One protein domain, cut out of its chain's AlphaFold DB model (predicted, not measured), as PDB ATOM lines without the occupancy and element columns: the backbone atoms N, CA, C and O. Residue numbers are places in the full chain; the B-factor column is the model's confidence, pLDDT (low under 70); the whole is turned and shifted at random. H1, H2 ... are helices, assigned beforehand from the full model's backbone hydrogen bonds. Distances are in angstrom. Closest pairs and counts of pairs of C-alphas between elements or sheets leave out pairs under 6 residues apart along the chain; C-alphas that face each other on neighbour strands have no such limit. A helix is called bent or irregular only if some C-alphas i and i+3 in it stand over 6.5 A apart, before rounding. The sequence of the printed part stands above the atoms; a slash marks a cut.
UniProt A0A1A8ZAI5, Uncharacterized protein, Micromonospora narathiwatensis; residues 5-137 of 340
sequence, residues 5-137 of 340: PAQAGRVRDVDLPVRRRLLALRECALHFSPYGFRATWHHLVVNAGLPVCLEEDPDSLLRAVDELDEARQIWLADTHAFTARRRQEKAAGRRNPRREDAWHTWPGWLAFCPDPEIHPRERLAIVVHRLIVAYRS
ATOM      1  N   PRO A   5      34.469 -72.697  -8.436       97.06
ATOM      2  CA  PRO A   5      35.037 -73.635  -9.409       97.06
ATOM      3  C   PRO A   5      35.559 -72.953 -10.677       97.06
ATOM      4  O   PRO A   5      36.598 -73.338 -11.201       97.06
ATOM      5  N   ALA A   6      34.879 -71.901 -11.145       97.19
ATOM      6  CA  ALA A   6      35.323 -71.141 -12.309       97.19
ATOM      7  C   ALA A   6      36.636 -70.388 -12.033       97.19
ATOM      8  O   ALA A   6      37.520 -70.356 -12.885       97.19
ATOM      9  N   GLN A   7      36.778 -69.798 -10.843       98.00
ATOM     10  CA  GLN A   7      38.025 -69.144 -10.441       98.00
ATOM     11  C   GLN A   7      39.148 -70.157 -10.225       98.00
ATOM     12  O   GLN A   7      40.245 -69.950 -10.727       98.00
ATOM     13  N   ALA A   8      38.865 -71.287  -9.578       98.00
ATOM     14  CA  ALA A   8      39.844 -72.346  -9.373       98.00
ATOM     15  C   ALA A   8      40.355 -72.906 -10.712       98.00
ATOM     16  O   ALA A   8      41.556 -73.097 -10.878       98.00
ATOM     17  N   GLY A   9      39.468 -73.061 -11.704       98.06
ATOM     18  CA  GLY A   9      39.852 -73.391 -13.078       98.06
ATOM     19  C   GLY A   9      40.842 -72.385 -13.676       98.06
ATOM     20  O   GLY A   9      41.860 -72.789 -14.217       98.06
ATOM     21  N   ARG A  10      40.613 -71.077 -13.489       98.00
ATOM     22  CA  ARG A  10      41.548 -70.027 -13.939       98.00
ATOM     23  C   ARG A  10      42.881 -70.027 -13.193       98.00
ATOM     24  O   ARG A  10      43.868 -69.579 -13.756       98.00
ATOM     25  N   VAL A  11      42.934 -70.466 -11.936       98.19
ATOM     26  CA  VAL A  11      44.220 -70.618 -11.228       98.19
ATOM     27  C   VAL A  11      45.034 -71.761 -11.839       98.19
ATOM     28  O   VAL A  11      46.256 -71.645 -11.969       98.19
ATOM     29  N   ARG A  12      44.353 -72.847 -12.225       98.06
ATOM     30  CA  ARG A  12      44.956 -74.055 -12.807       98.06
ATOM     31  C   ARG A  12      45.309 -73.924 -14.289       98.06
ATOM     32  O   ARG A  12      46.144 -74.675 -14.774       98.06
ATOM     33  N   ASP A  13      44.704 -72.970 -14.983       97.38
ATOM     34  CA  ASP A  13      44.986 -72.662 -16.383       97.38
ATOM     35  C   ASP A  13      46.385 -72.036 -16.538       97.38
ATOM     36  O   ASP A  13      46.613 -70.875 -16.184       97.38
ATOM     37  N   VAL A  14      47.332 -72.839 -17.030       93.44
ATOM     38  CA  VAL A  14      48.741 -72.457 -17.215       93.44
ATOM     39  C   VAL A  14      48.953 -71.482 -18.371       93.44
ATOM     40  O   VAL A  14      49.959 -70.776 -18.373       93.44
ATOM     41  N   ASP A  15      47.997 -71.383 -19.298       96.00
ATOM     42  CA  ASP A  15      48.070 -70.470 -20.442       96.00
ATOM     43  C   ASP A  15      47.708 -69.029 -20.042       96.00
ATOM     44  O   ASP A  15      47.962 -68.067 -20.775       96.00
ATOM     45  N   LEU A  16      47.127 -68.837 -18.851       95.88
ATOM     46  CA  LEU A  16      46.844 -67.511 -18.318       95.88
ATOM     47  C   LEU A  16      48.093 -66.864 -17.704       95.88
ATOM     48  O   LEU A  16      48.805 -67.491 -16.917       95.88
ATOM     49  N   PRO A  17      48.297 -65.548 -17.922       94.38
ATOM     50  CA  PRO A  17      49.332 -64.798 -17.224       94.38
ATOM     51  C   PRO A  17      49.244 -64.980 -15.705       94.38
ATOM     52  O   PRO A  17      48.159 -64.871 -15.122       94.38
ATOM     53  N   VAL A  18      50.394 -65.163 -15.052       88.88
ATOM     54  CA  VAL A  18      50.522 -65.440 -13.607       88.88
ATOM     55  C   VAL A  18      49.733 -64.446 -12.747       88.88
ATOM     56  O   VAL A  18      49.013 -64.824 -11.822       88.88
ATOM     57  N   ARG A  19      49.744 -63.160 -13.118       85.50
ATOM     58  CA  ARG A  19      48.953 -62.118 -12.447       85.50
ATOM     59  C   ARG A  19      47.439 -62.372 -12.490       85.50
ATOM     60  O   ARG A  19      46.747 -62.068 -11.521       85.50
ATOM     61  N   ARG A  20      46.897 -62.909 -13.591       93.50
ATOM     62  CA  ARG A  20      45.467 -63.262 -13.699       93.50
ATOM     63  C   ARG A  20      45.133 -64.484 -12.850       93.50
ATOM     64  O   ARG A  20      44.104 -64.472 -12.178       93.50
ATOM     65  N   ARG A  21      46.022 -65.482 -12.828       97.81
ATOM     66  CA  ARG A  21      45.903 -66.674 -11.972       97.81
ATOM     67  C   ARG A  21      45.871 -66.278 -10.491       97.81
ATOM     68  O   ARG A  21      44.974 -66.684  -9.761       97.81
ATOM     69  N   LEU A  22      46.746 -65.365 -10.070       94.75
ATOM     70  CA  LEU A  22      46.736 -64.792  -8.720       94.75
ATOM     71  C   LEU A  22      45.413 -64.089  -8.366       94.75
ATOM     72  O   LEU A  22      44.902 -64.248  -7.257       94.75
ATOM     73  N   LEU A  23      44.865 -63.270  -9.271       93.75
ATOM     74  CA  LEU A  23      43.583 -62.597  -9.026       93.75
ATOM     75  C   LEU A  23      42.446 -63.613  -8.864       93.75
ATOM     76  O   LEU A  23      41.615 -63.452  -7.975       93.75
ATOM     77  N   ALA A  24      42.446 -64.683  -9.660       97.44
ATOM     78  CA  ALA A  24      41.488 -65.771  -9.504       97.44
ATOM     79  C   ALA A  24      41.638 -66.485  -8.145       97.44
ATOM     80  O   ALA A  24      40.632 -66.749  -7.490       97.44
ATOM     81  N   LEU A  25      42.867 -66.708  -7.662       97.88
ATOM     82  CA  LEU A  25      43.108 -67.289  -6.334       97.88
ATOM     83  C   LEU A  25      42.560 -66.397  -5.207       97.88
ATOM     84  O   LEU A  25      41.945 -66.890  -4.261       97.88
ATOM     85  N   ARG A  26      42.725 -65.074  -5.316       95.31
ATOM     86  CA  ARG A  26      42.149 -64.114  -4.358       95.31
ATOM     87  C   ARG A  26      40.623 -64.199  -4.316       95.31
ATOM     88  O   ARG A  26      40.039 -64.187  -3.235       95.31
ATOM     89  N   GLU A  27      39.982 -64.349  -5.471       94.50
ATOM     90  CA  GLU A  27      38.534 -64.569  -5.566       94.50
ATOM     91  C   GLU A  27      38.111 -65.908  -4.939       94.50
ATOM     92  O   GLU A  27      37.103 -65.970  -4.233       94.50
ATOM     93  N   CYS A  28      38.895 -66.980  -5.108       96.62
ATOM     94  CA  CYS A  28      38.661 -68.245  -4.404       96.62
ATOM     95  C   CYS A  28      38.662 -68.058  -2.875       96.62
ATOM     96  O   CYS A  28      37.749 -68.544  -2.206       96.62
ATOM     97  N   ALA A  29      39.628 -67.311  -2.328       94.12
ATOM     98  CA  ALA A  29      39.709 -67.024  -0.893       94.12
ATOM     99  C   ALA A  29      38.539 -66.159  -0.376       94.12
ATOM    100  O   ALA A  29      38.119 -66.301   0.774       94.12
ATOM    101  N   LEU A  30      37.959 -65.294  -1.219       90.81
ATOM    102  CA  LEU A  30      36.730 -64.561  -0.885       90.81
ATOM    103  C   LEU A  30      35.510 -65.489  -0.794       90.81
ATOM    104  O   LEU A  30      34.632 -65.280   0.041       90.81
ATOM    105  N   HIS A  31      35.451 -66.529  -1.629       91.38
ATOM    106  CA  HIS A  31      34.357 -67.504  -1.619       91.38
ATOM    107  C   HIS A  31      34.423 -68.511  -0.468       91.38
ATOM    108  O   HIS A  31      33.387 -69.061  -0.083       91.38
ATOM    109  N   PHE A  32      35.617 -68.810   0.039       93.06
ATOM    110  CA  PHE A  32      35.810 -69.744   1.140       93.06
ATOM    111  C   PHE A  32      37.008 -69.316   1.985       93.06
ATOM    112  O   PHE A  32      38.146 -69.379   1.533       93.06
ATOM    113  N   SER A  33      36.743 -68.869   3.214       92.31
ATOM    114  CA  SER A  33      37.766 -68.386   4.145       92.31
ATOM    115  C   SER A  33      37.552 -68.968   5.546       92.31
ATOM    116  O   SER A  33      37.010 -68.293   6.420       92.31
ATOM    117  N   PRO A  34      37.947 -70.232   5.795       91.00
ATOM    118  CA  PRO A  34      37.620 -70.933   7.033       91.00
ATOM    119  C   PRO A  34      38.134 -70.243   8.301       91.00
ATOM    120  O   PRO A  34      37.547 -70.489   9.349       91.00
ATOM    121  N   TYR A  35      39.159 -69.380   8.214       89.94
ATOM    122  CA  TYR A  35      39.724 -68.614   9.341       89.94
ATOM    123  C   TYR A  35      39.298 -67.140   9.402       89.94
ATOM    124  O   TYR A  35      39.796 -66.375  10.230       89.94
ATOM    125  N   GLY A  36      38.413 -66.714   8.502       87.06
ATOM    126  CA  GLY A  36      38.309 -65.317   8.104       87.06
ATOM    127  C   GLY A  36      39.281 -64.992   6.974       87.06
ATOM    128  O   GLY A  36      40.307 -65.651   6.792       87.06
ATOM    129  N   PHE A  37      38.939 -63.985   6.170       87.75
ATOM    130  CA  PHE A  37      39.634 -63.709   4.909       87.75
ATOM    131  C   PHE A  37      41.134 -63.448   5.085       87.75
ATOM    132  O   PHE A  37      41.943 -64.071   4.403       87.75
ATOM    133  N   ARG A  38      41.517 -62.574   6.027       88.44
ATOM    134  CA  ARG A  38      42.923 -62.184   6.217       88.44
ATOM    135  C   ARG A  38      43.795 -63.350   6.675       88.44
ATOM    136  O   ARG A  38      44.835 -63.588   6.076       88.44
ATOM    137  N   ALA A  39      43.342 -64.088   7.687       90.69
ATOM    138  CA  ALA A  39      44.059 -65.246   8.213       90.69
ATOM    139  C   ALA A  39      44.099 -66.410   7.215       90.69
ATOM    140  O   ALA A  39      45.121 -67.069   7.093       90.69
ATOM    141  N   THR A  40      43.024 -66.634   6.447       94.06
ATOM    142  CA  THR A  40      43.039 -67.642   5.371       94.06
ATOM    143  C   THR A  40      44.036 -67.249   4.284       94.06
ATOM    144  O   THR A  40      44.803 -68.088   3.828       94.06
ATOM    145  N   TRP A  41      44.060 -65.977   3.875       94.81
ATOM    146  CA  TRP A  41      45.021 -65.509   2.881       94.81
ATOM    147  C   TRP A  41      46.462 -65.650   3.388       94.81
ATOM    148  O   TRP A  41      47.278 -66.235   2.689       94.81
ATOM    149  N   HIS A  42      46.752 -65.212   4.619       92.94
ATOM    150  CA  HIS A  42      48.064 -65.410   5.246       92.94
ATOM    151  C   HIS A  42      48.466 -66.892   5.284       92.94
ATOM    152  O   HIS A  42      49.568 -67.239   4.864       92.94
ATOM    153  N   HIS A  43      47.548 -67.773   5.696       94.62
ATOM    154  CA  HIS A  43      47.764 -69.216   5.713       94.62
ATOM    155  C   HIS A  43      48.178 -69.746   4.341       94.62
ATOM    156  O   HIS A  43      49.159 -70.475   4.249       94.62
ATOM    157  N   LEU A  44      47.472 -69.360   3.275       95.38
ATOM    158  CA  LEU A  44      47.821 -69.775   1.916       95.38
ATOM    159  C   LEU A  44      49.187 -69.229   1.492       95.38
ATOM    160  O   LEU A  44      49.958 -69.960   0.881       95.38
ATOM    161  N   VAL A  45      49.511 -67.977   1.832       92.19
ATOM    162  CA  VAL A  45      50.828 -67.403   1.522       92.19
ATOM    163  C   VAL A  45      51.948 -68.206   2.175       92.19
ATOM    164  O   VAL A  45      52.909 -68.555   1.495       92.19
ATOM    165  N   VAL A  46      51.814 -68.541   3.458       90.19
ATOM    166  CA  VAL A  46      52.860 -69.250   4.204       90.19
ATOM    167  C   VAL A  46      52.915 -70.737   3.848       90.19
ATOM    168  O   VAL A  46      53.988 -71.241   3.534       90.19
ATOM    169  N   ASN A  47      51.785 -71.449   3.864       91.06
ATOM    170  CA  ASN A  47      51.772 -72.908   3.703       91.06
ATOM    171  C   ASN A  47      51.923 -73.365   2.253       91.06
ATOM    172  O   ASN A  47      52.607 -74.353   1.999       91.06
ATOM    173  N   ALA A  48      51.339 -72.645   1.291       91.12
ATOM    174  CA  ALA A  48      51.593 -72.935  -0.120       91.12
ATOM    175  C   ALA A  48      52.917 -72.323  -0.610       91.12
ATOM    176  O   ALA A  48      53.368 -72.657  -1.711       91.12
ATOM    177  N   GLY A  49      53.538 -71.459   0.205       87.19
ATOM    178  CA  GLY A  49      54.793 -70.779  -0.096       87.19
ATOM    179  C   GLY A  49      54.651 -69.815  -1.267       87.19
ATOM    180  O   GLY A  49      55.452 -69.878  -2.186       87.19
ATOM    181  N   LEU A  50      53.609 -68.977  -1.281       86.94
ATOM    182  CA  LEU A  50      53.393 -68.013  -2.363       86.94
ATOM    183  C   LEU A  50      54.481 -66.922  -2.304       86.94
ATOM    184  O   LEU A  50      54.445 -66.105  -1.376       86.94
ATOM    185  N   PRO A  51      55.416 -66.850  -3.269       76.88
ATOM    186  CA  PRO A  51      56.455 -65.826  -3.265       76.88
ATOM    187  C   PRO A  51      55.892 -64.447  -3.635       76.88
ATOM    188  O   PRO A  51      54.802 -64.305  -4.205       76.88
ATOM    189  N   VAL A  52      56.660 -63.397  -3.337       71.44
ATOM    190  CA  VAL A  52      56.361 -62.041  -3.823       71.44
ATOM    191  C   VAL A  52      56.438 -62.020  -5.356       71.44
ATOM    192  O   VAL A  52      55.464 -61.603  -5.999       71.44
ATOM    193  N   CYS A  53      57.534 -62.553  -5.909       69.06
ATOM    194  CA  CYS A  53      57.781 -62.777  -7.333       69.06
ATOM    195  C   CYS A  53      57.247 -64.159  -7.751       69.06
ATOM    196  O   CYS A  53      57.861 -65.185  -7.481       69.06
ATOM    197  N   LEU A  54      56.062 -64.207  -8.367       78.00
ATOM    198  CA  LEU A  54      55.383 -65.475  -8.680       78.00
ATOM    199  C   LEU A  54      56.018 -66.227  -9.851       78.00
ATOM    200  O   LEU A  54      55.738 -67.404 -10.043       78.00
ATOM    201  N   GLU A  55      56.851 -65.555 -10.633       77.00
ATOM    202  CA  GLU A  55      57.626 -66.131 -11.723       77.00
ATOM    203  C   GLU A  55      58.676 -67.136 -11.218       77.00
ATOM    204  O   GLU A  55      59.032 -68.051 -11.956       77.00
ATOM    205  N   GLU A  56      59.129 -67.009  -9.964       75.31
ATOM    206  CA  GLU A  56      60.074 -67.940  -9.326       75.31
ATOM    207  C   GLU A  56      59.431 -69.294  -8.997       75.31
ATOM    208  O   GLU A  56      60.081 -70.334  -9.080       75.31
ATOM    209  N   ASP A  57      58.147 -69.281  -8.635       83.94
ATOM    210  CA  ASP A  57      57.377 -70.475  -8.292       83.94
ATOM    211  C   ASP A  57      55.897 -70.288  -8.668       83.94
ATOM    212  O   ASP A  57      55.049 -70.002  -7.809       83.94
ATOM    213  N   PRO A  58      55.549 -70.437  -9.957       90.12
ATOM    214  CA  PRO A  58      54.166 -70.314 -10.409       90.12
ATOM    215  C   PRO A  58      53.279 -71.458  -9.892       90.12
ATOM    216  O   PRO A  58      52.056 -71.299  -9.804       90.12
ATOM    217  N   ASP A  59      53.876 -72.591  -9.515       94.94
ATOM    218  CA  ASP A  59      53.179 -73.770  -8.997       94.94
ATOM    219  C   ASP A  59      52.696 -73.575  -7.555       94.94
ATOM    220  O   ASP A  59      51.759 -74.247  -7.116       94.94
ATOM    221  N   SER A  60      53.236 -72.590  -6.834       95.06
ATOM    222  CA  SER A  60      52.711 -72.145  -5.537       95.06
ATOM    223  C   SER A  60      51.222 -71.785  -5.589       95.06
ATOM    224  O   SER A  60      50.475 -72.074  -4.650       95.06
ATOM    225  N   LEU A  61      50.742 -71.252  -6.720       97.62
ATOM    226  CA  LEU A  61      49.324 -70.965  -6.942       97.62
ATOM    227  C   LEU A  61      48.475 -72.239  -7.032       97.62
ATOM    228  O   LEU A  61      47.339 -72.245  -6.551       97.62
ATOM    229  N   LEU A  62      49.017 -73.308  -7.630       97.75
ATOM    230  CA  LEU A  62      48.350 -74.608  -7.724       97.75
ATOM    231  C   LEU A  62      48.222 -75.235  -6.335       97.75
ATOM    232  O   LEU A  62      47.121 -75.586  -5.919       97.75
ATOM    233  N   ARG A  63      49.318 -75.251  -5.568       97.19
ATOM    234  CA  ARG A  63      49.316 -75.754  -4.185       97.19
ATOM    235  C   ARG A  63      48.292 -75.016  -3.320       97.19
ATOM    236  O   ARG A  63      47.514 -75.653  -2.611       97.19
ATOM    237  N   ALA A  64      48.243 -73.687  -3.432       97.81
ATOM    238  CA  ALA A  64      47.298 -72.862  -2.686       97.81
ATOM    239  C   ALA A  64      45.834 -73.149  -3.058       97.81
ATOM    240  O   ALA A  64      44.986 -73.267  -2.169       97.81
ATOM    241  N   VAL A  65      45.509 -73.249  -4.355       98.38
ATOM    242  CA  VAL A  65      44.122 -73.503  -4.774       98.38
ATOM    243  C   VAL A  65      43.687 -74.927  -4.461       98.38
ATOM    244  O   VAL A  65      42.543 -75.114  -4.059       98.38
ATOM    245  N   ASP A  66      44.577 -75.910  -4.586       98.19
ATOM    246  CA  ASP A  66      44.272 -77.311  -4.302       98.19
ATOM    247  C   ASP A  66      43.984 -77.527  -2.816       98.19
ATOM    248  O   ASP A  66      42.985 -78.156  -2.470       98.19
ATOM    249  N   GLU A  67      44.782 -76.930  -1.926       98.06
ATOM    250  CA  GLU A  67      44.509 -76.969  -0.490       98.06
ATOM    251  C   GLU A  67      43.166 -76.314  -0.130       98.06
ATOM    252  O   GLU A  67      42.393 -76.854   0.671       98.06
ATOM    253  N   LEU A  68      42.861 -75.162  -0.734       97.56
ATOM    254  CA  LEU A  68      41.612 -74.454  -0.480       97.56
ATOM    255  C   LEU A  68      40.390 -75.213  -1.025       97.56
ATOM    256  O   LEU A  68      39.343 -75.240  -0.375       97.56
ATOM    257  N   ASP A  69      40.512 -75.819  -2.206       98.00
ATOM    258  CA  ASP A  69      39.472 -76.617  -2.861       98.00
ATOM    259  C   ASP A  69      39.194 -77.911  -2.081       98.00
ATOM    260  O   ASP A  69      38.038 -78.207  -1.786       98.00
ATOM    261  N   GLU A  70      40.231 -78.624  -1.630       97.94
ATOM    262  CA  GLU A  70      40.093 -79.819  -0.783       97.94
ATOM    263  C   GLU A  70      39.313 -79.506   0.505       97.94
ATOM    264  O   GLU A  70      38.306 -80.148   0.818       97.94
ATOM    265  N   ALA A  71      39.713 -78.453   1.222       97.06
ATOM    266  CA  ALA A  71      39.017 -78.011   2.426       97.06
ATOM    267  C   ALA A  71      37.567 -77.582   2.137       97.06
ATOM    268  O   ALA A  71      36.646 -77.873   2.910       97.06
ATOM    269  N   ARG A  72      37.340 -76.918   0.999       95.94
ATOM    270  CA  ARG A  72      36.006 -76.507   0.558       95.94
ATOM    271  C   ARG A  72      35.111 -77.702   0.236       95.94
ATOM    272  O   ARG A  72      33.920 -77.647   0.535       95.94
ATOM    273  N   GLN A  73      35.635 -78.763  -0.368       96.81
ATOM    274  CA  GLN A  73      34.854 -79.959  -0.693       96.81
ATOM    275  C   GLN A  73      34.335 -80.651   0.570       96.81
ATOM    276  O   GLN A  73      33.161 -81.026   0.617       96.81
ATOM    277  N   ILE A  74      35.155 -80.720   1.624       96.56
ATOM    278  CA  ILE A  74      34.742 -81.227   2.943       96.56
ATOM    279  C   ILE A  74      33.579 -80.392   3.499       96.56
ATOM    280  O   ILE A  74      32.555 -80.940   3.914       96.56
ATOM    281  N   TRP A  75      33.699 -79.063   3.446       93.25
ATOM    282  CA  TRP A  75      32.637 -78.141   3.857       93.25
ATOM    283  C   TRP A  75      31.342 -78.305   3.046       93.25
ATOM    284  O   TRP A  75      30.241 -78.316   3.602       93.25
ATOM    285  N   LEU A  76      31.448 -78.431   1.720       93.62
ATOM    286  CA  LEU A  76      30.291 -78.565   0.834       93.62
ATOM    287  C   LEU A  76      29.552 -79.886   1.048       93.62
ATOM    288  O   LEU A  76      28.322 -79.883   1.055       93.62
ATOM    289  N   ALA A  77      30.271 -80.992   1.249       94.62
ATOM    290  CA  ALA A  77      29.663 -82.289   1.537       94.62
ATOM    291  C   ALA A  77      28.790 -82.228   2.801       94.62
ATOM    292  O   ALA A  77      27.638 -82.673   2.803       94.62
ATOM    293  N   ASP A  78      29.311 -81.604   3.853       92.12
ATOM    294  CA  ASP A  78      28.591 -81.382   5.101       92.12
ATOM    295  C   ASP A  78      27.396 -80.415   4.925       92.12
ATOM    296  O   ASP A  78      26.271 -80.736   5.317       92.12
ATOM    297  N   THR A  79      27.587 -79.302   4.212       90.94
ATOM    298  CA  THR A  79      26.517 -78.335   3.903       90.94
ATOM    299  C   THR A  79      25.382 -78.960   3.081       90.94
ATOM    300  O   THR A  79      24.199 -78.667   3.302       90.94
ATOM    301  N   HIS A  80      25.707 -79.834   2.125       93.25
ATOM    302  CA  HIS A  80      24.720 -80.563   1.328       93.25
ATOM    303  C   HIS A  80      23.920 -81.541   2.193       93.25
ATOM    304  O   HIS A  80      22.690 -81.562   2.094       93.25
ATOM    305  N   ALA A  81      24.586 -82.293   3.075       91.75
ATOM    306  CA  ALA A  81      23.924 -83.196   4.014       91.75
ATOM    307  C   ALA A  81      22.968 -82.436   4.951       91.75
ATOM    308  O   ALA A  81      21.806 -82.828   5.104       91.75
ATOM    309  N   PHE A  82      23.409 -81.300   5.501       90.06
ATOM    310  CA  PHE A  82      22.566 -80.406   6.297       90.06
ATOM    311  C   PHE A  82      21.348 -79.914   5.509       90.06
ATOM    312  O   PHE A  82      20.209 -80.025   5.969       90.06
ATOM    313  N   THR A  83      21.559 -79.414   4.288       91.00
ATOM    314  CA  THR A  83      20.483 -78.884   3.438       91.00
ATOM    315  C   THR A  83      19.451 -79.960   3.098       91.00
ATOM    316  O   THR A  83      18.248 -79.696   3.160       91.00
ATOM    317  N   ALA A  84      19.894 -81.177   2.773       93.06
ATOM    318  CA  ALA A  84      19.016 -82.313   2.506       93.06
ATOM    319  C   ALA A  84      18.176 -82.678   3.741       93.06
ATOM    320  O   ALA A  84      16.949 -82.763   3.643       93.06
ATOM    321  N   ARG A  85      18.809 -82.783   4.919       91.94
ATOM    322  CA  ARG A  85      18.115 -83.031   6.192       91.94
ATOM    323  C   ARG A  85      17.099 -81.933   6.505       91.94
ATOM    324  O   ARG A  85      15.947 -82.226   6.809       91.94
ATOM    325  N   ARG A  86      17.473 -80.658   6.357       92.06
ATOM    326  CA  ARG A  86      16.568 -79.519   6.591       92.06
ATOM    327  C   ARG A  86      15.380 -79.499   5.641       92.06
ATOM    328  O   ARG A  86      14.300 -79.081   6.052       92.06
ATOM    329  N   ARG A  87      15.538 -79.934   4.386       92.50
ATOM    330  CA  ARG A  87      14.409 -80.081   3.448       92.50
ATOM    331  C   ARG A  87      13.411 -81.128   3.949       92.50
ATOM    332  O   ARG A  87      12.218 -80.838   3.970       92.50
ATOM    333  N   GLN A  88      13.893 -82.278   4.419       93.31
ATOM    334  CA  GLN A  88      13.050 -83.335   4.995       93.31
ATOM    335  C   GLN A  88      12.354 -82.870   6.284       93.31
ATOM    336  O   GLN A  88      11.142 -83.015   6.420       93.31
ATOM    337  N   GLU A  89      13.085 -82.235   7.202       91.75
ATOM    338  CA  GLU A  89      12.523 -81.707   8.451       91.75
ATOM    339  C   GLU A  89      11.459 -80.629   8.202       91.75
ATOM    340  O   GLU A  89      10.408 -80.648   8.842       91.75
ATOM    341  N   LYS A  90      11.691 -79.720   7.245       92.44
ATOM    342  CA  LYS A  90      10.697 -78.716   6.838       92.44
ATOM    343  C   LYS A  90       9.436 -79.365   6.265       92.44
ATOM    344  O   LYS A  90       8.345 -78.908   6.596       92.44
ATOM    345  N   ALA A  91       9.579 -80.410   5.446       92.69
ATOM    346  CA  ALA A  91       8.447 -81.171   4.914       92.69
ATOM    347  C   ALA A  91       7.664 -81.887   6.030       92.69
ATOM    348  O   ALA A  91       6.439 -81.914   5.997       92.69
ATOM    349  N   ALA A  92       8.357 -82.365   7.067       93.69
ATOM    350  CA  ALA A  92       7.768 -82.948   8.274       93.69
ATOM    351  C   ALA A  92       7.273 -81.906   9.309       93.69
ATOM    352  O   ALA A  92       7.003 -82.251  10.457       93.69
ATOM    353  N   GLY A  93       7.194 -80.619   8.945       93.69
ATOM    354  CA  GLY A  93       6.669 -79.547   9.801       93.69
ATOM    355  C   GLY A  93       7.662 -78.929  10.799       93.69
ATOM    356  O   GLY A  93       7.330 -77.942  11.454       93.69
ATOM    357  N   ARG A  94       8.906 -79.416  10.892       88.62
ATOM    358  CA  ARG A  94       9.945 -78.873  11.791       88.62
ATOM    359  C   ARG A  94      10.707 -77.714  11.132       88.62
ATOM    360  O   ARG A  94      11.720 -77.889  10.446       88.62
ATOM    361  N   ARG A  95      10.215 -76.488  11.337       84.75
ATOM    362  CA  ARG A  95      10.745 -75.277  10.674       84.75
ATOM    363  C   ARG A  95      11.960 -74.640  11.347       84.75
ATOM    364  O   ARG A  95      12.724 -73.987  10.638       84.75
ATOM    365  N   ASN A  96      12.209 -74.907  12.625       80.75
ATOM    366  CA  ASN A  96      13.394 -74.403  13.321       80.75
ATOM    367  C   ASN A  96      14.568 -75.388  13.179       80.75
ATOM    368  O   ASN A  96      14.353 -76.589  13.352       80.75
ATOM    369  N   PRO A  97      15.784 -74.921  12.828       77.88
ATOM    370  CA  PRO A  97      16.996 -75.728  12.942       77.88
ATOM    371  C   PRO A  97      17.238 -76.142  14.393       77.88
ATOM    372  O   PRO A  97      16.784 -75.469  15.323       77.88
ATOM    373  N   ARG A  98      17.976 -77.233  14.583       77.44
ATOM    374  CA  ARG A  98      18.413 -77.651  15.913       77.44
ATOM    375  C   ARG A  98      19.543 -76.743  16.409       77.44
ATOM    376  O   ARG A  98      20.158 -76.026  15.618       77.44
ATOM    377  N   ARG A  99      19.812 -76.736  17.715       71.81
ATOM    378  CA  ARG A  99      20.813 -75.829  18.308       71.81
ATOM    379  C   ARG A  99      22.224 -76.169  17.824       71.81
ATOM    380  O   ARG A  99      23.002 -75.267  17.533       71.81
ATOM    381  N   GLU A 100      22.511 -77.454  17.692       71.75
ATOM    382  CA  GLU A 100      23.742 -78.014  17.141       71.75
ATOM    383  C   GLU A 100      23.962 -77.656  15.667       71.75
ATOM    384  O   GLU A 100      25.083 -77.742  15.191       71.75
ATOM    385  N   ASP A 101      22.933 -77.185  14.955       77.25
ATOM    386  CA  ASP A 101      23.024 -76.758  13.555       77.25
ATOM    387  C   ASP A 101      23.204 -75.242  13.395       77.25
ATOM    388  O   ASP A 101      23.269 -74.733  12.273       77.25
ATOM    389  N   ALA A 102      23.256 -74.490  14.498       73.38
ATOM    390  CA  ALA A 102      23.277 -73.030  14.458       73.38
ATOM    391  C   ALA A 102      24.482 -72.474  13.675       73.38
ATOM    392  O   ALA A 102      24.360 -71.442  13.015       73.38
ATOM    393  N   TRP A 103      25.616 -73.181  13.677       75.06
ATOM    394  CA  TRP A 103      26.841 -72.779  12.976       75.06
ATOM    395  C   TRP A 103      26.716 -72.780  11.452       75.06
ATOM    396  O   TRP A 103      27.414 -72.018  10.788       75.06
ATOM    397  N   HIS A 104      25.764 -73.520  10.877       77.25
ATOM    398  CA  HIS A 104      25.462 -73.419   9.446       77.25
ATOM    399  C   HIS A 104      24.862 -72.062   9.047       77.25
ATOM    400  O   HIS A 104      24.760 -71.763   7.859       77.25
ATOM    401  N   THR A 105      24.443 -71.242  10.016       68.56
ATOM    402  CA  THR A 105      23.907 -69.893   9.769       68.56
ATOM    403  C   THR A 105      24.942 -68.782   9.986       68.56
ATOM    404  O   THR A 105      24.627 -67.607   9.807       68.56
ATOM    405  N   TRP A 106      26.181 -69.129  10.356       68.56
ATOM    406  CA  TRP A 106      27.268 -68.179  10.616       68.56
ATOM    407  C   TRP A 106      27.839 -67.586   9.313       68.56
ATOM    408  O   TRP A 106      27.677 -68.188   8.249       68.56
ATOM    409  N   PRO A 107      28.504 -66.410   9.356       56.78
ATOM    410  CA  PRO A 107      28.892 -65.630   8.171       56.78
ATOM    411  C   PRO A 107      30.054 -66.211   7.329       56.78
ATOM    412  O   PRO A 107      30.887 -65.474   6.811       56.78
ATOM    413  N   GLY A 108      30.094 -67.529   7.122       59.78
ATOM    414  CA  GLY A 108      30.978 -68.175   6.146       59.78
ATOM    415  C   GLY A 108      32.393 -68.495   6.636       59.78
ATOM    416  O   GLY A 108      33.219 -68.913   5.825       59.78
ATOM    417  N   TRP A 109      32.674 -68.339   7.934       74.56
ATOM    418  CA  TRP A 109      33.941 -68.739   8.563       74.56
ATOM    419  C   TRP A 109      33.698 -69.847   9.588       74.56
ATOM    420  O   TRP A 109      32.706 -69.814  10.317       74.56
ATOM    421  N   LEU A 110      34.612 -70.817   9.655       82.25
ATOM    422  CA  LEU A 110      34.508 -71.968  10.557       82.25
ATOM    423  C   LEU A 110      35.219 -71.743  11.885       82.25
ATOM    424  O   LEU A 110      34.796 -72.256  12.916       82.25
ATOM    425  N   ALA A 111      36.279 -70.954  11.863       83.19
ATOM    426  CA  ALA A 111      36.997 -70.424  13.003       83.19
ATOM    427  C   ALA A 111      37.361 -68.975  12.657       83.19
ATOM    428  O   ALA A 111      37.575 -68.662  11.494       83.19
ATOM    429  N   PHE A 112      37.408 -68.061  13.619       83.81
ATOM    430  CA  PHE A 112      37.870 -66.701  13.339       83.81
ATOM    431  C   PHE A 112      39.231 -66.493  13.990       83.81
ATOM    432  O   PHE A 112      39.361 -66.682  15.198       83.81
ATOM    433  N   CYS A 113      40.238 -66.116  13.206       85.38
ATOM    434  CA  CYS A 113      41.546 -65.720  13.728       85.38
ATOM    435  C   CYS A 113      41.661 -64.190  13.603       85.38
ATOM    436  O   CYS A 113      41.716 -63.687  12.476       85.38
ATOM    437  N   PRO A 114      41.632 -63.434  14.719       76.25
ATOM    438  CA  PRO A 114      41.725 -61.977  14.678       76.25
ATOM    439  C   PRO A 114      43.109 -61.522  14.214       76.25
ATOM    440  O   PRO A 114      43.201 -60.581  13.432       76.25
ATOM    441  N   ASP A 115      44.161 -62.205  14.664       79.81
ATOM    442  CA  ASP A 115      45.524 -62.013  14.184       79.81
ATOM    443  C   ASP A 115      45.767 -62.922  12.966       79.81
ATOM    444  O   ASP A 115      45.698 -64.148  13.102       79.81
ATOM    445  N   PRO A 116      46.022 -62.365  11.767       84.44
ATOM    446  CA  PRO A 116      46.299 -63.163  10.584       84.44
ATOM    447  C   PRO A 116      47.571 -64.004  10.674       84.44
ATOM    448  O   PRO A 116      47.660 -64.966   9.928       84.44
ATOM    449  N   GLU A 117      48.541 -63.663  11.523       83.88
ATOM    450  CA  GLU A 117      49.791 -64.427  11.659       83.88
ATOM    451  C   GLU A 117      49.648 -65.614  12.617       83.88
ATOM    452  O   GLU A 117      50.436 -66.565  12.578       83.88
ATOM    453  N   ILE A 118      48.622 -65.585  13.468       85.75
ATOM    454  CA  ILE A 118      48.374 -66.598  14.486       85.75
ATOM    455  C   ILE A 118      47.114 -67.376  14.103       85.75
ATOM    456  O   ILE A 118      45.995 -67.046  14.495       85.75
ATOM    457  N   HIS A 119      47.321 -68.434  13.323       90.62
ATOM    458  CA  HIS A 119      46.294 -69.388  12.903       90.62
ATOM    459  C   HIS A 119      46.828 -70.832  12.982       90.62
ATOM    460  O   HIS A 119      48.040 -71.047  13.094       90.62
ATOM    461  N   PRO A 120      45.963 -71.861  12.887       92.81
ATOM    462  CA  PRO A 120      46.407 -73.247  12.777       92.81
ATOM    463  C   PRO A 120      47.351 -73.439  11.581       92.81
ATOM    464  O   PRO A 120      47.113 -72.895  10.500       92.81
ATOM    465  N   ARG A 121      48.438 -74.189  11.788       90.62
ATOM    466  CA  ARG A 121      49.471 -74.431  10.764       90.62
ATOM    467  C   ARG A 121      49.232 -75.695   9.935       90.62
ATOM    468  O   ARG A 121      49.789 -75.809   8.855       90.62
ATOM    469  N   GLU A 122      48.426 -76.629  10.439       93.88
ATOM    470  CA  GLU A 122      48.021 -77.834   9.701       93.88
ATOM    471  C   GLU A 122      47.210 -77.469   8.452       93.88
ATOM    472  O   GLU A 122      46.557 -76.426   8.432       93.88
ATOM    473  N   ARG A 123      47.189 -78.361   7.449       95.81
ATOM    474  CA  ARG A 123      46.438 -78.139   6.205       95.81
ATOM    475  C   ARG A 123      44.975 -77.785   6.474       95.81
ATOM    476  O   ARG A 123      44.335 -78.415   7.325       95.81
ATOM    477  N   LEU A 124      44.412 -76.863   5.691       96.38
ATOM    478  CA  LEU A 124      43.026 -76.399   5.855       96.38
ATOM    479  C   LEU A 124      42.024 -77.558   5.922       96.38
ATOM    480  O   LEU A 124      41.124 -77.539   6.758       96.38
ATOM    481  N   ALA A 125      42.196 -78.585   5.087       96.56
ATOM    482  CA  ALA A 125      41.308 -79.745   5.035       96.56
ATOM    483  C   ALA A 125      41.224 -80.497   6.377       96.56
ATOM    484  O   ALA A 125      40.130 -80.856   6.821       96.56
ATOM    485  N   ILE A 126      42.362 -80.663   7.061       96.31
ATOM    486  CA  ILE A 126      42.449 -81.329   8.370       96.31
ATOM    487  C   ILE A 126      41.682 -80.518   9.412       96.31
ATOM    488  O   ILE A 126      40.844 -81.053  10.142       96.31
ATOM    489  N   VAL A 127      41.937 -79.210   9.458       94.44
ATOM    490  CA  VAL A 127      41.327 -78.331  10.458       94.44
ATOM    491  C   VAL A 127      39.828 -78.178  10.209       94.44
ATOM    492  O   VAL A 127      39.046 -78.287  11.147       94.44
ATOM    493  N   VAL A 128      39.398 -77.995   8.958       93.50
ATOM    494  CA  VAL A 128      37.974 -77.925   8.585       93.50
ATOM    495  C   VAL A 128      37.238 -79.202   8.977       93.50
ATOM    496  O   VAL A 128      36.160 -79.120   9.567       93.50
ATOM    497  N   HIS A 129      37.822 -80.372   8.714       93.62
ATOM    498  CA  HIS A 129      37.237 -81.641   9.132       93.62
ATOM    499  C   HIS A 129      37.093 -81.730  10.659       93.62
ATOM    500  O   HIS A 129      36.004 -82.017  11.159       93.62
ATOM    501  N   ARG A 130      38.167 -81.429  11.401       91.06
ATOM    502  CA  ARG A 130      38.185 -81.466  12.873       91.06
ATOM    503  C   ARG A 130      37.138 -80.528  13.474       91.06
ATOM    504  O   ARG A 130      36.425 -80.913  14.399       91.06
ATOM    505  N   LEU A 131      36.998 -79.335  12.900       88.19
ATOM    506  CA  LEU A 131      35.948 -78.390  13.253       88.19
ATOM    507  C   LEU A 131      34.563 -79.012  12.993       88.19
ATOM    508  O   LEU A 131      33.794 -79.169  13.933       88.19
ATOM    509  N   ILE A 132      34.239 -79.463  11.779       88.31
ATOM    510  CA  ILE A 132      32.916 -80.060  11.485       88.31
ATOM    511  C   ILE A 132      32.558 -81.199  12.458       88.31
ATOM    512  O   ILE A 132      31.423 -81.269  12.934       88.31
ATOM    513  N   VAL A 133      33.517 -82.063  12.803       87.75
ATOM    514  CA  VAL A 133      33.321 -83.126  13.806       87.75
ATOM    515  C   VAL A 133      33.011 -82.545  15.187       87.75
ATOM    516  O   VAL A 133      32.052 -82.978  15.830       87.75
ATOM    517  N   ALA A 134      33.770 -81.542  15.632       83.38
ATOM    518  CA  ALA A 134      33.525 -80.864  16.900       83.38
ATOM    519  C   ALA A 134      32.148 -80.180  16.935       83.38
ATOM    520  O   ALA A 134      31.471 -80.247  17.953       83.38
ATOM    521  N   TYR A 135      31.691 -79.580  15.829       80.06
ATOM    522  CA  TYR A 135      30.399 -78.876  15.769       80.06
ATOM    523  C   TYR A 135      29.217 -79.827  15.915       80.06
ATOM    524  O   TYR A 135      28.197 -79.480  16.503       80.06
ATOM    525  N   ARG A 136      29.351 -81.019  15.332       79.31
ATOM    526  CA  ARG A 136      28.340 -82.074  15.404       79.31
ATOM    527  C   ARG A 136      28.334 -82.785  16.754       79.31
ATOM    528  O   ARG A 136      27.370 -83.479  17.061       79.31
ATOM    529  N   SER A 137      29.406 -82.657  17.529       75.62
ATOM    530  CA  SER A 137      29.530 -83.306  18.827       75.62
ATOM    531  C   SER A 137      28.813 -82.467  19.885       75.62
ATOM    532  O   SER A 137      29.136 -81.303  20.083       75.62
TER     533      SER A 137
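This is residues 5 to 137 of the 340 residues of an uncharacterized protein of Micromonospora narathiwatensis (UniProt A0A1A8ZAI5). The long helix H4 is the beam of this elongated domain, with the shorter helices H1, H2, H3 and H6 packed on it along residues 61 to 78. The hairpin of H1 and H2 packs on residues 61 to 69 of H4, H6 runs beside residues 67 to 78, and the last part of H4 reaches beyond them as an arm, with H5 near the end of H6. The printed part has 133 residues with six named helices, H1 to H6 in chain order, and no named strand; the class is all helix. It is only just compact, close to loose, with a radius of gyration of the C-alphas of 16.8 A and spans of 57 by 32 by 19 A.

Start with H1, residues 5 to 12, and H2, residues 18 to 31, a helical hairpin whose closest C-alphas, of Val 11 and Arg 21, are 4.4 A apart; their tilt of 33 degrees is shallow, only just short of steep. H3, residues 37 to 47, touches residues 26 to 30 of H2 at a steep tilt of 50 degrees, closest at the C-alphas of Leu 30 and Phe 37, 6.5 A. Next comes the hub, H4, residues 60 to 91. Its residues 61 to 69 touch H1, closest at the C-alphas of Arg 12 and Leu 62, 6.1 A. Its residues 61 to 68 touch H2, closest at the C-alphas of Leu 25 and Val 65, 6.5 A. H3 and H4, a helical hairpin, only just touch, with 3 pairs of C-alphas within 8 A, the closest those of Leu 44 and Ala 64, 5.6 A. H5, residues 99 to 105, and H6, residues 124 to 136, form another helical hairpin, closest at the C-alphas of Glu 100 and Arg 136, 6.4 A. H6 touches residues 67 to 78 of H4 the same way at a shallow tilt of 21 degrees, closest at the C-alphas of Ala 71 and Ala 125, 3.9 A. Every O i to N i+4 pair is within hydrogen-bond range in H1, H2, H3, H4 and H6; H5 has 0 of 3, but 3 of 4 O i to N i+3 pairs.

Find C-alpha 5 at (35.037, -73.635, -9.409), where H1 begins. H2 measures 20.2 A from first to last C-alpha, and H3 15.3 A. From C-alpha 60 at (52.711, -72.145, -5.537), H4 runs 46.4 A to C-alpha 91 at (8.447, -81.171, 4.914). H5 is irregular, with C-alphas 100 and 103 7.4 A apart. H6 runs 18.4 A.

Look to Glu 56 and Gly 93 for the farthest C-alphas, 57.9 A apart. The printed part has no cut. The long links are residues 48 to 59 and 106 to 123. The mean pLDDT of the printed part is 89.3; residue 53 and residues 105 to 108 are under 70.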